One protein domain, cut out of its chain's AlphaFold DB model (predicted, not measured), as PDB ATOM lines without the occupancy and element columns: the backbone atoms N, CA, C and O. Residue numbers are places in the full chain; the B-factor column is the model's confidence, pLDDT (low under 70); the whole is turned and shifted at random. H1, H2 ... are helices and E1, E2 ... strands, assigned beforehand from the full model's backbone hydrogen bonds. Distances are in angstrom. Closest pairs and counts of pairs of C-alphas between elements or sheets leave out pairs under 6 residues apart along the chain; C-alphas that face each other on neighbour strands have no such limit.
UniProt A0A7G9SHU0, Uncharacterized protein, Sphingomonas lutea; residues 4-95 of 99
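What this domain is: This is residues 4 to 95 of the 99 residues of an uncharacterized protein of Sphingomonas lutea (UniProt A0A7G9SHU0). A small middle, made of a two-strand hairpin of E1 and E2, the short helix H3 and the long loop of residues 29 to 50, has a long helix reaching away from it at each end. H2 packs on the hairpin with its residues 17 to 28 and runs outward to the short H1, while H4 extends the other way without touching any other named element. The printed part has 92 residues, with four named helices and two named strands in the order H1, H2, E1, E2, H3, H4; the class is mostly helix and the two-strand sheet is antiparallel. The whole is loose, with a radius of gyration of the C-alphas of 16.9 A, and spans 62 by 26 by 24 A, a rod whose length comes from the two helical arms; residues 6 to 11 and 85 to 95 stick out.

Where its parts are: H1, residues 4 to 7, begins at C-alpha 4 at (40.098, -12.409, -16.329). H2, residues 9 to 28, is 28.0 A long and ends at C-alpha 28 at (30.723, 15.478, -15.039). The strands E1, residues 51 to 54, and E2, residues 63 to 66, measure 9.4 A and 10.3 A. H3 is residues 67 to 71. H4, residues 78 to 93, is 22.7 A long and ends at C-alpha 93 at (-3.939, 26.456, -32.204).

How they stand to each other: E1 and E2 are antiparallel neighbours and a hairpin, with 129 degrees between their directions. N 52 and O 65, 2.8 A apart, and N 54 and O 63, 2.9 A apart, are within hydrogen-bond range. The closest C-alphas of H2 and E2 are those of Leu 24 and Cys 63, 6.4 A apart; those of H2 and E1 are Val 21 and Ile 53, 7.0 A apart. H3 follows E2 by a tight link, and the closest C-alphas of E1 and H3 are those of Thr 52 and Arg 67, 5.3 A apart. H1 and H2 are close but not clearly touching, with C-alphas Arg 5 and Tyr 12 the closest at 5.8 A. H4 is apart from H1, H2, E1, E2 and H3. In H2, H3 and H4 every O i to N i+4 pair is within hydrogen-bond range; H1 is too short for such a pair.

The domain as a whole: The two C-alphas farthest apart are those of Leu 7 and Phe 93, 61.8 A. The printed part has no cut. The link from H2 to E1, 22 residues, is long. The mean pLDDT of the printed part is 81.9; residue 4, residues 56 to 60, 73 to 80 and 94 to 95 are under 70.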
ATOM      1  N   ALA A   4      41.435 -12.706 -16.845       66.12
ATOM      2  CA  ALA A   4      40.098 -12.409 -16.329       66.12
ATOM      3  C   ALA A   4      39.063 -12.135 -17.439       66.12
ATOM      4  O   ALA A   4      37.883 -12.442 -17.264       66.12
ATOM      5  N   ARG A   5      39.504 -11.621 -18.598       70.50
ATOM      6  CA  ARG A   5      38.635 -11.348 -19.755       70.50
ATOM      7  C   ARG A   5      38.001 -12.621 -20.324       70.50
ATOM      8  O   ARG A   5      36.865 -12.564 -20.780       70.50
ATOM      9  N   PHE A   6      38.718 -13.744 -20.279       73.00
ATOM     10  CA  PHE A   6      38.278 -15.019 -20.852       73.00
ATOM     11  C   PHE A   6      37.616 -15.922 -19.813       73.00
ATOM     12  O   PHE A   6      36.614 -16.561 -20.106       73.00
ATOM     13  N   LEU A   7      38.132 -15.926 -18.580       79.75
ATOM     14  CA  LEU A   7      37.625 -16.797 -17.518       79.75
ATOM     15  C   LEU A   7      36.318 -16.286 -16.895       79.75
ATOM     16  O   LEU A   7      35.507 -17.084 -16.436       79.75
ATOM     17  N   ARG A   8      36.108 -14.959 -16.828       84.25
ATOM     18  CA  ARG A   8      34.910 -14.348 -16.214       84.25
ATOM     19  C   ARG A   8      34.468 -13.088 -16.968       84.25
ATOM     20  O   ARG A   8      34.473 -11.992 -16.396       84.25
ATOM     21  N   PRO A   9      34.036 -13.221 -18.232       81.19
ATOM     22  CA  PRO A   9      33.731 -12.079 -19.094       81.19
ATOM     23  C   PRO A   9      32.682 -11.127 -18.496       81.19
ATOM     24  O   PRO A   9      32.821  -9.911 -18.615       81.19
ATOM     25  N   PHE A  10      31.670 -11.646 -17.793       80.31
ATOM     26  CA  PHE A  10      30.637 -10.823 -17.150       80.31
ATOM     27  C   PHE A  10      31.169  -9.961 -16.001       80.31
ATOM     28  O   PHE A  10      30.817  -8.785 -15.908       80.31
ATOM     29  N   ARG A  11      32.039 -10.513 -15.141       83.81
ATOM     30  CA  ARG A  11      32.651  -9.741 -14.048       83.81
ATOM     31  C   ARG A  11      33.594  -8.681 -14.592       83.81
ATOM     32  O   ARG A  11      33.503  -7.531 -14.183       83.81
ATOM     33  N   TYR A  12      34.413  -9.056 -15.574       83.38
ATOM     34  CA  TYR A  12      35.316  -8.123 -16.235       83.38
ATOM     35  C   TYR A  12      34.555  -6.939 -16.851       83.38
ATOM     36  O   TYR A  12      34.927  -5.790 -16.634       83.38
ATOM     37  N   LYS A  13      33.449  -7.196 -17.566       83.94
ATOM     38  CA  LYS A  13      32.607  -6.124 -18.119       83.94
ATOM     39  C   LYS A  13      32.021  -5.224 -17.026       83.94
ATOM     40  O   LYS A  13      32.116  -4.010 -17.163       83.94
ATOM     41  N   ARG A  14      31.480  -5.785 -15.933       84.38
ATOM     42  CA  ARG A  14      30.951  -4.978 -14.812       84.38
ATOM     43  C   ARG A  14      32.022  -4.089 -14.180       84.38
ATOM     44  O   ARG A  14      31.758  -2.919 -13.937       84.38
ATOM     45  N   GLU A  15      33.225  -4.613 -13.955       86.75
ATOM     46  CA  GLU A  15      34.340  -3.830 -13.405       86.75
ATOM     47  C   GLU A  15      34.767  -2.693 -14.341       86.75
ATOM     48  O   GLU A  15      35.023  -1.582 -13.881       86.75
ATOM     49  N   GLN A  16      34.806  -2.939 -15.653       87.06
ATOM     50  CA  GLN A  16      35.112  -1.902 -16.644       87.06
ATOM     51  C   GLN A  16      34.049  -0.801 -16.654       87.06
ATOM     52  O   GLN A  16      34.392   0.376 -16.579       87.06
ATOM     53  N   THR A  17      32.765  -1.168 -16.663       85.94
ATOM     54  CA  THR A  17      31.673  -0.190 -16.588       85.94
ATOM     55  C   THR A  17      31.728   0.609 -15.287       85.94
ATOM     56  O   THR A  17      31.573   1.824 -15.324       85.94
ATOM     57  N   ALA A  18      32.017  -0.024 -14.146       87.88
ATOM     58  CA  ALA A  18      32.164   0.680 -12.871       87.88
ATOM     59  C   ALA A  18      33.317   1.699 -12.898       87.88
ATOM     60  O   ALA A  18      33.155   2.825 -12.426       87.88
ATOM     61  N   ARG A  19      34.460   1.342 -13.503       90.12
ATOM     62  CA  ARG A  19      35.591   2.266 -13.701       90.12
ATOM     63  C   ARG A  19      35.217   3.441 -14.601       90.12
ATOM     64  O   ARG A  19      35.536   4.576 -14.267       90.12
ATOM     65  N   GLN A  20      34.514   3.179 -15.701       89.81
ATOM     66  CA  GLN A  20      34.027   4.231 -16.594       89.81
ATOM     67  C   GLN A  20      33.049   5.162 -15.873       89.81
ATOM     68  O   GLN A  20      33.223   6.374 -15.920       89.81
ATOM     69  N   VAL A  21      32.070   4.624 -15.139       90.19
ATOM     70  CA  VAL A  21      31.129   5.437 -14.354       90.19
ATOM     71  C   VAL A  21      31.867   6.301 -13.332       90.19
ATOM     72  O   VAL A  21      31.540   7.476 -13.202       90.19
ATOM     73  N   ALA A  22      32.879   5.767 -12.643       90.56
ATOM     74  CA  ALA A  22      33.684   6.541 -11.700       90.56
ATOM     75  C   ALA A  22      34.455   7.685 -12.385       90.56
ATOM     76  O   ALA A  22      34.435   8.810 -11.891       90.56
ATOM     77  N   ALA A  23      35.076   7.423 -13.540       90.94
ATOM     78  CA  ALA A  23      35.786   8.441 -14.313       90.94
ATOM     79  C   ALA A  23      34.839   9.546 -14.817       90.94
ATOM     80  O   ALA A  23      35.121  10.735 -14.664       90.94
ATOM     81  N   LEU A  24      33.678   9.165 -15.355       90.31
ATOM     82  CA  LEU A  24      32.663  10.117 -15.805       90.31
ATOM     83  C   LEU A  24      32.086  10.920 -14.637       90.31
ATOM     84  O   LEU A  24      31.863  12.116 -14.773       90.31
ATOM     85  N   ARG A  25      31.896  10.295 -13.470       91.69
ATOM     86  CA  ARG A  25      31.426  10.969 -12.254       91.69
ATOM     87  C   ARG A  25      32.423  12.021 -11.767       91.69
ATOM     88  O   ARG A  25      32.007  13.100 -11.369       91.69
ATOM     89  N   GLN A  26      33.724  11.742 -11.825       90.38
ATOM     90  CA  GLN A  26      34.751  12.728 -11.464       90.38
ATOM     91  C   GLN A  26      34.743  13.946 -12.395       90.38
ATOM     92  O   GLN A  26      34.972  15.063 -11.939       90.38
ATOM     93  N   ARG A  27      34.472  13.739 -13.688       87.56
ATOM     94  CA  ARG A  27      34.492  14.801 -14.700       87.56
ATOM     95  C   ARG A  27      33.185  15.597 -14.776       87.56
ATOM     96  O   ARG A  27      33.214  16.820 -14.832       87.56
ATOM     97  N   ASP A  28      32.051  14.901 -14.793       83.75
ATOM     98  CA  ASP A  28      30.723  15.478 -15.039       83.75
ATOM     99  C   ASP A  28      29.947  15.747 -13.732       83.75
ATOM    100  O   ASP A  28      28.936  16.456 -13.735       83.75
ATOM    101  N   GLY A  29      30.415  15.185 -12.614       88.75
ATOM    102  CA  GLY A  29      29.777  15.251 -11.305       88.75
ATOM    103  C   GLY A  29      28.621  14.261 -11.131       88.75
ATOM    104  O   GLY A  29      28.469  13.276 -11.856       88.75
ATOM    105  N   ASP A  30      27.763  14.563 -10.157       92.69
ATOM    106  CA  ASP A  30      26.658  13.690  -9.738       92.69
ATOM    107  C   ASP A  30      25.329  14.034 -10.420       92.69
ATOM    108  O   ASP A  30      24.268  13.582  -9.996       92.69
ATOM    109  N   SER A  31      25.351  14.853 -11.470       90.44
ATOM    110  CA  SER A  31      24.139  15.333 -12.139       90.44
ATOM    111  C   SER A  31      23.927  14.649 -13.484       90.44
ATOM    112  O   SER A  31      24.816  14.588 -14.324       90.44
ATOM    113  N   CYS A  32      22.699  14.196 -13.733       88.56
ATOM    114  CA  CYS A  32      22.301  13.657 -15.027       88.56
ATOM    115  C   CYS A  32      22.457  14.723 -16.118       88.56
ATOM    116  O   CYS A  32      21.840  15.786 -16.037       88.56
ATOM    117  N   ARG A  33      23.152  14.411 -17.215       85.75
ATOM    118  CA  ARG A  33      23.377  15.374 -18.305       85.75
ATOM    119  C   ARG A  33      22.087  15.876 -18.971       85.75
ATOM    120  O   ARG A  33      22.000  17.058 -19.294       85.75
ATOM    121  N   ARG A  34      21.072  15.007 -19.099       83.94
ATOM    122  CA  ARG A  34      19.773  15.310 -19.742       83.94
ATOM    123  C   ARG A  34      18.813  16.139 -18.882       83.94
ATOM    124  O   ARG A  34      18.270  17.127 -19.349       83.94
ATOM    125  N   CYS A  35      18.559  15.739 -17.632       84.44
ATOM    126  CA  CYS A  35      17.577  16.423 -16.776       84.44
ATOM    127  C   CYS A  35      18.187  17.299 -15.673       84.44
ATOM    128  O   CYS A  35      17.441  17.940 -14.937       84.44
ATOM    129  N   ARG A  36      19.519  17.294 -15.526       86.50
ATOM    130  CA  ARG A  36      20.288  18.040 -14.513       86.50
ATOM    131  C   ARG A  36      19.934  17.729 -13.052       86.50
ATOM    132  O   ARG A  36      20.390  18.423 -12.156       86.50
ATOM    133  N   ARG A  37      19.164  16.667 -12.793       88.50
ATOM    134  CA  ARG A  37      18.893  16.155 -11.438       88.50
ATOM    135  C   ARG A  37      19.974  15.169 -10.999       88.50
ATOM    136  O   ARG A  37      20.620  14.548 -11.843       88.50
ATOM    137  N   LEU A  38      20.101  14.978  -9.688       91.56
ATOM    138  CA  LEU A  38      21.087  14.081  -9.083       91.56
ATOM    139  C   LEU A  38      20.918  12.620  -9.528       91.56
ATOM    140  O   LEU A  38      19.802  12.097  -9.607       91.56
ATOM    141  N   LEU A  39      22.041  11.965  -9.799       92.56
ATOM    142  CA  LEU A  39      22.172  10.535 -10.050       92.56
ATOM    143  C   LEU A  39      22.316   9.807  -8.716       92.56
ATOM    144  O   LEU A  39      23.092  10.208  -7.851       92.56
ATOM    145  N   ARG A  40      21.554   8.730  -8.546       93.12
ATOM    146  CA  ARG A  40      21.535   7.947  -7.311       93.12
ATOM    147  C   ARG A  40      22.452   6.739  -7.456       93.12
ATOM    148  O   ARG A  40      22.045   5.702  -7.972       93.12
ATOM    149  N   PHE A  41      23.708   6.909  -7.048       90.81
ATOM    150  CA  PHE A  41      24.736   5.855  -7.055       90.81
ATOM    151  C   PHE A  41      24.581   4.853  -5.900       90.81
ATOM    152  O   PHE A  41      25.222   3.812  -5.902       90.81
ATOM    153  N   ASP A  42      23.752   5.190  -4.913       91.12
ATOM    154  CA  ASP A  42      23.390   4.362  -3.762       91.12
ATOM    155  C   ASP A  42      22.374   3.261  -4.106       91.12
ATOM    156  O   ASP A  42      22.195   2.316  -3.341       91.12
ATOM    157  N   LEU A  43      21.691   3.388  -5.244       89.88
ATOM    158  CA  LEU A  43      20.635   2.473  -5.654       89.88
ATOM    159  C   LEU A  43      21.194   1.248  -6.390       89.88
ATOM    160  O   LEU A  43      22.258   1.327  -7.007       89.88
ATOM    161  N   PRO A  44      20.467   0.116  -6.363       87.62
ATOM    162  CA  PRO A  44      20.892  -1.092  -7.051       87.62
ATOM    163  C   PRO A  44      21.038  -0.874  -8.560       87.62
ATOM    164  O   PRO A  44      20.316  -0.081  -9.178       87.62
ATOM    165  N   ASP A  45      21.954  -1.642  -9.152       84.19
ATOM    166  CA  ASP A  45      22.210  -1.626 -10.588       84.19
ATOM    167  C   ASP A  45      20.910  -1.781 -11.375       84.19
ATOM    168  O   ASP A  45      20.145  -2.732 -11.210       84.19
ATOM    169  N   GLY A  46      20.691  -0.838 -12.283       83.25
ATOM    170  CA  GLY A  46      19.555  -0.858 -13.181       83.25
ATOM    171  C   GLY A  46      18.302  -0.131 -12.701       83.25
ATOM    172  O   GLY A  46      17.332  -0.093 -13.457       83.25
ATOM    173  N   HIS A  47      18.339   0.495 -11.524       90.44
ATOM    174  CA  HIS A  47      17.296   1.414 -11.083       90.44
ATOM    175  C   HIS A  47      17.159   2.623 -12.033       90.44
ATOM    176  O   HIS A  47      18.145   3.121 -12.580       90.44
ATOM    177  N   ASP A  48      15.945   3.154 -12.188       87.81
ATOM    178  CA  ASP A  48      15.638   4.248 -13.125       87.81
ATOM    179  C   ASP A  48      16.401   5.545 -12.849       87.81
ATOM    180  O   ASP A  48      16.778   6.269 -13.773       87.81
ATOM    181  N   LEU A  49      16.608   5.832 -11.562       88.19
ATOM    182  CA  LEU A  49      17.395   6.963 -11.057       88.19
ATOM    183  C   LEU A  49      18.895   6.651 -10.931       88.19
ATOM    184  O   LEU A  49      19.670   7.522 -10.530       88.19
ATOM    185  N   GLY A  50      19.293   5.423 -11.256       90.81
ATOM    186  CA  GLY A  50      20.687   5.017 -11.285       90.81
ATOM    187  C   GLY A  50      21.434   5.623 -12.477       90.81
ATOM    188  O   GLY A  50      20.809   6.054 -13.460       90.81
ATOM    189  N   PRO A  51      22.772   5.672 -12.403       91.81
ATOM    190  CA  PRO A  51      23.612   6.146 -13.489       91.81
ATOM    191  C   PRO A  51      23.660   5.148 -14.651       91.81
ATOM    192  O   PRO A  51      23.830   3.945 -14.474       91.81
ATOM    193  N   THR A  52      23.575   5.681 -15.862       91.25
ATOM    194  CA  THR A  52      23.812   4.983 -17.123       91.25
ATOM    195  C   THR A  52      24.765   5.820 -17.968       91.25
ATOM    196  O   THR A  52      24.648   7.048 -18.026       91.25
ATOM    197  N   ILE A  53      25.693   5.142 -18.640       89.81
ATOM    198  CA  ILE A  53      26.580   5.752 -19.628       89.81
ATOM    199  C   ILE A  53      25.786   5.919 -20.923       89.81
ATOM    200  O   ILE A  53      25.332   4.930 -21.498       89.81
ATOM    201  N   ALA A  54      25.598   7.159 -21.362       85.56
ATOM    202  CA  ALA A  54      25.110   7.442 -22.703       85.56
ATOM    203  C   ALA A  54      26.291   7.384 -23.680       85.56
ATOM    204  O   ALA A  54      27.342   7.962 -23.398       85.56
ATOM    205  N   ALA A  55      26.123   6.690 -24.806       77.38
ATOM    206  CA  ALA A  55      27.110   6.706 -25.881       77.38
ATOM    207  C   ALA A  55      27.067   8.059 -26.610       77.38
ATOM    208  O   ALA A  55      25.982   8.554 -26.918       77.38
ATOM    209  N   GLY A  56      28.242   8.632 -26.863       63.62
ATOM    210  CA  GLY A  56      28.459   9.626 -27.914       63.62
ATOM    211  C   GLY A  56      29.341   9.022 -29.010       63.62
ATOM    212  O   GLY A  56      29.754   7.864 -28.887       63.62
ATOM    213  N   ASP A  57      29.655   9.789 -30.049       55.91
ATOM    214  CA  ASP A  57      30.415   9.332 -31.221       55.91
ATOM    215  C   ASP A  57      31.905   9.056 -30.901       55.91
ATOM    216  O   ASP A  57      32.667   8.583 -31.744       55.91
ATOM    217  N   GLY A  58      32.323   9.251 -29.641       57.78
ATOM    218  CA  GLY A  58      33.606   8.809 -29.092       57.78
ATOM    219  C   GLY A  58      33.601   8.664 -27.563       57.78
ATOM    220  O   GLY A  58      32.675   9.100 -26.878       57.78
ATOM    221  N   GLU A  59      34.662   8.076 -26.989       61.91
ATOM    222  CA  GLU A  59      34.812   7.931 -25.523       61.91
ATOM    223  C   GLU A  59      34.785   9.283 -24.786       61.91
ATOM    224  O   GLU A  59      34.297   9.369 -23.659       61.91
ATOM    225  N   ALA A  60      35.250  10.352 -25.438       65.69
ATOM    226  CA  ALA A  60      35.218  11.712 -24.903       65.69
ATOM    227  C   ALA A  60      33.797  12.299 -24.803       65.69
ATOM    228  O   ALA A  60      33.562  13.190 -23.989       65.69
ATOM    229  N   GLU A  61      32.847  11.790 -25.589       73.44
ATOM    230  CA  GLU A  61      31.463  12.276 -25.630       73.44
ATOM    231  C   GLU A  61      30.519  11.479 -24.721       73.44
ATOM    232  O   GLU A  61      29.349  11.834 -24.551       73.44
ATOM    233  N   GLN A  62      31.020  10.410 -24.098       85.44
ATOM    234  CA  GLN A  62      30.254   9.655 -23.116       85.44
ATOM    235  C   GLN A  62      29.923  10.533 -21.914       85.44
ATOM    236  O   GLN A  62      30.787  11.242 -21.401       85.44
ATOM    237  N   CYS A  63      28.689  10.455 -21.421       88.00
ATOM    238  CA  CYS A  63      28.242  11.210 -20.250       88.00
ATOM    239  C   CYS A  63      27.301  10.387 -19.365       88.00
ATOM    240  O   CYS A  63      26.694   9.405 -19.807       88.00
ATOM    241  N   LEU A  64      27.157  10.798 -18.101       91.44
ATOM    242  CA  LEU A  64      26.231  10.150 -17.174       91.44
ATOM    243  C   LEU A  64      24.806  10.690 -17.311       91.44
ATOM    244  O   LEU A  64      24.539  11.895 -17.266       91.44
ATOM    245  N   THR A  65      23.855   9.769 -17.418       91.12
ATOM    246  CA  THR A  65      22.421  10.064 -17.461       91.12
ATOM    247  C   THR A  65      21.644   9.098 -16.578       91.12
ATOM    248  O   THR A  65      22.131   8.018 -16.257       91.12
ATOM    249  N   HIS A  66      20.425   9.462 -16.171       91.31
ATOM    250  CA  HIS A  66      19.518   8.483 -15.567       91.31
ATOM    251  C   HIS A  66      19.164   7.411 -16.586       91.31
ATOM    252  O   HIS A  66      18.903   7.742 -17.745       91.31
ATOM    253  N   ARG A  67      19.022   6.162 -16.145       88.12
ATOM    254  CA  ARG A  67      18.563   5.067 -17.008       88.12
ATOM    255  C   ARG A  67      17.233   5.383 -17.699       88.12
ATOM    256  O   ARG A  67      17.113   5.208 -18.911       88.12
ATOM    257  N   ARG A  68      16.274   5.962 -16.966       87.44
ATOM    258  CA  ARG A  68      14.992   6.410 -17.542       87.44
ATOM    259  C   ARG A  68      15.160   7.527 -18.576       87.44
ATOM    260  O   ARG A  68      14.489   7.533 -19.601       87.44
ATOM    261  N   CYS A  69      16.062   8.479 -18.319       84.62
ATOM    262  CA  CYS A  69      16.287   9.602 -19.225       84.62
ATOM    263  C   CYS A  69      16.982   9.122 -20.491       84.62
ATOM    264  O   CYS A  69      16.660   9.619 -21.564       84.62
ATOM    265  N   HIS A  70      17.892   8.154 -20.365       84.38
ATOM    266  CA  HIS A  70      18.529   7.474 -21.482       84.38
ATOM    267  C   HIS A  70      17.488   6.782 -22.372       84.38
ATOM    268  O   HIS A  70      17.405   7.099 -23.559       84.38
ATOM    269  N   ALA A  71      16.651   5.917 -21.783       78.88
ATOM    270  CA  ALA A  71      15.632   5.134 -22.489       78.88
ATOM    271  C   ALA A  71      14.555   5.992 -23.169       78.88
ATOM    272  O   ALA A  71      14.156   5.701 -24.290       78.88
ATOM    273  N   ALA A  72      14.113   7.077 -22.529       75.06
ATOM    274  CA  ALA A  72      13.066   7.933 -23.081       75.06
ATOM    275  C   ALA A  72      13.525   8.786 -24.280       75.06
ATOM    276  O   ALA A  72      12.707   9.498 -24.857       75.06
ATOM    277  N   GLY A  73      14.831   8.833 -24.587       66.38
ATOM    278  CA  GLY A  73      15.382   9.835 -25.514       66.38
ATOM    279  C   GLY A  73      15.144  11.279 -25.045       66.38
ATOM    280  O   GLY A  73      15.370  12.226 -25.791       66.38
ATOM    281  N   ALA A  74      14.646  11.454 -23.819       61.44
ATOM    282  CA  ALA A  74      14.107  12.711 -23.350       61.44
ATOM    283  C   ALA A  74      15.230  13.576 -22.788       61.44
ATOM    284  O   ALA A  74      15.803  13.291 -21.732       61.44
ATOM    285  N   ASP A  75      15.527  14.649 -23.509       64.69
ATOM    286  CA  ASP A  75      16.292  15.771 -22.996       64.69
ATOM    287  C   ASP A  75      15.316  16.737 -22.301       64.69
ATOM    288  O   ASP A  75      14.342  17.201 -22.895       64.69
ATOM    289  N   HIS A  76      15.523  16.964 -21.005       67.00
ATOM    290  CA  HIS A  76      14.671  17.824 -20.179       67.00
ATOM    291  C   HIS A  76      15.377  19.131 -19.818       67.00
ATOM    292  O   HIS A  76      15.017  19.782 -18.837       67.00
ATOM    293  N   THR A  77      16.394  19.516 -20.584       66.62
ATOM    294  CA  THR A  77      16.964  20.859 -20.504       66.62
ATOM    295  C   THR A  77      15.869  21.914 -20.677       66.62
ATOM    296  O   THR A  77      14.886  21.715 -21.396       66.62
ATOM    297  N   ALA A  78      16.028  23.052 -19.993       68.12
ATOM    298  CA  ALA A  78      15.052  24.144 -20.027       68.12
ATOM    299  C   ALA A  78      14.752  24.599 -21.465       68.12
ATOM    300  O   ALA A  78      13.608  24.895 -21.800       68.12
ATOM    301  N   GLU A  79      15.766  24.570 -22.329       67.38
ATOM    302  CA  GLU A  79      15.651  24.871 -23.752       67.38
ATOM    303  C   GLU A  79      14.765  23.861 -24.502       67.38
ATOM    304  O   GLU A  79      13.832  24.258 -25.203       67.38
ATOM    305  N   VAL A  80      14.989  22.555 -24.318       69.19
ATOM    306  CA  VAL A  80      14.182  21.509 -24.970       69.19
ATOM    307  C   VAL A  80      12.747  21.518 -24.447       69.19
ATOM    308  O   VAL A  80      11.806  21.367 -25.231       69.19
ATOM    309  N   LEU A  81      12.555  21.769 -23.150       77.88
ATOM    310  CA  LEU A  81      11.229  21.950 -22.562       77.88
ATOM    311  C   LEU A  81      10.515  23.178 -23.139       77.88
ATOM    312  O   LEU A  81       9.347  23.069 -23.512       77.88
ATOM    313  N   ALA A  82      11.202  24.315 -23.279       80.19
ATOM    314  CA  ALA A  82      10.642  25.520 -23.891       80.19
ATOM    315  C   ALA A  82      10.271  25.288 -25.362       80.19
ATOM    316  O   ALA A  82       9.184  25.670 -25.793       80.19
ATOM    317  N   ARG A  83      11.125  24.602 -26.129       76.50
ATOM    318  CA  ARG A  83      10.832  24.222 -27.518       76.50
ATOM    319  C   ARG A  83       9.607  23.315 -27.608       76.50
ATOM    320  O   ARG A  83       8.722  23.571 -28.420       76.50
ATOM    321  N   ARG A  84       9.524  22.291 -26.753       78.38
ATOM    322  CA  ARG A  84       8.372  21.379 -26.702       78.38
ATOM    323  C   ARG A  84       7.092  22.109 -26.301       78.38
ATOM    324  O   ARG A  84       6.040  21.830 -26.863       78.38
ATOM    325  N   ARG A  85       7.184  23.079 -25.384       84.25
ATOM    326  CA  ARG A  85       6.063  23.950 -25.015       84.25
ATOM    327  C   ARG A  85       5.545  24.729 -26.225       84.25
ATOM    328  O   ARG A  85       4.363  24.626 -26.519       84.25
ATOM    329  N   ARG A  86       6.430  25.400 -26.974       85.12
ATOM    330  CA  ARG A  86       6.060  26.136 -28.201       85.12
ATOM    331  C   ARG A  86       5.429  25.228 -29.260       85.12
ATOM    332  O   ARG A  86       4.454  25.612 -29.889       85.12
ATOM    333  N   GLN A  87       5.961  24.017 -29.446       82.94
ATOM    334  CA  GLN A  87       5.386  23.032 -30.373       82.94
ATOM    335  C   GLN A  87       3.986  22.581 -29.939       82.94
ATOM    336  O   GLN A  87       3.086  22.509 -30.771       82.94
ATOM    337  N   ASN A  88       3.787  22.314 -28.646       82.94
ATOM    338  CA  ASN A  88       2.478  21.955 -28.104       82.94
ATOM    339  C   ASN A  88       1.476  23.111 -28.235       82.94
ATOM    340  O   ASN A  88       0.338  22.878 -28.629       82.94
ATOM    341  N   GLU A  89       1.896  24.348 -27.946       85.69
ATOM    342  CA  GLU A  89       1.080  25.555 -28.135       85.69
ATOM    343  C   GLU A  89       0.677  25.706 -29.612       85.69
ATOM    344  O   GLU A  89      -0.510  25.801 -29.915       85.69
ATOM    345  N   ALA A  90       1.621  25.598 -30.553       82.81
ATOM    346  CA  ALA A  90       1.320  25.639 -31.985       82.81
ATOM    347  C   ALA A  90       0.365  24.515 -32.433       82.81
ATOM    348  O   ALA A  90      -0.537  24.753 -33.231       82.81
ATOM    349  N   ALA A  91       0.513  23.299 -31.899       82.88
ATOM    350  CA  ALA A  91      -0.359  22.169 -32.229       82.88
ATOM    351  C   ALA A  91      -1.795  22.336 -31.700       82.88
ATOM    352  O   ALA A  91      -2.734  21.830 -32.318       82.88
ATOM    353  N   LEU A  92      -1.976  23.038 -30.576       76.56
ATOM    354  CA  LEU A  92      -3.296  23.353 -30.019       76.56
ATOM    355  C   LEU A  92      -4.044  24.383 -30.873       76.56
ATOM    356  O   LEU A  92      -5.247  24.238 -31.073       76.56
ATOM    357  N   PHE A  93      -3.338  25.382 -31.403       72.06
ATOM    358  CA  PHE A  93      -3.939  26.456 -32.204       72.06
ATOM    359  C   PHE A  93      -3.905  26.204 -33.723       72.06
ATOM    360  O   PHE A  93      -4.538  26.937 -34.475       72.06
ATOM    361  N   GLY A  94      -3.195  25.170 -34.186       67.00
ATOM    362  CA  GLY A  94      -3.051  24.826 -35.605       67.00
ATOM    363  C   GLY A  94      -4.059  23.808 -36.148       67.00
ATOM    364  O   GLY A  94      -4.059  23.551 -37.349       67.00
ATOM    365  N   LYS A  95      -4.911  23.204 -35.308       62.19
ATOM    366  CA  LYS A  95      -5.977  22.314 -35.796       62.19
ATOM    367  C   LYS A  95      -7.191  23.149 -36.214       62.19
ATOM    368  O   LYS A  95      -7.817  23.737 -35.330       62.19
TER     369      LYS A  95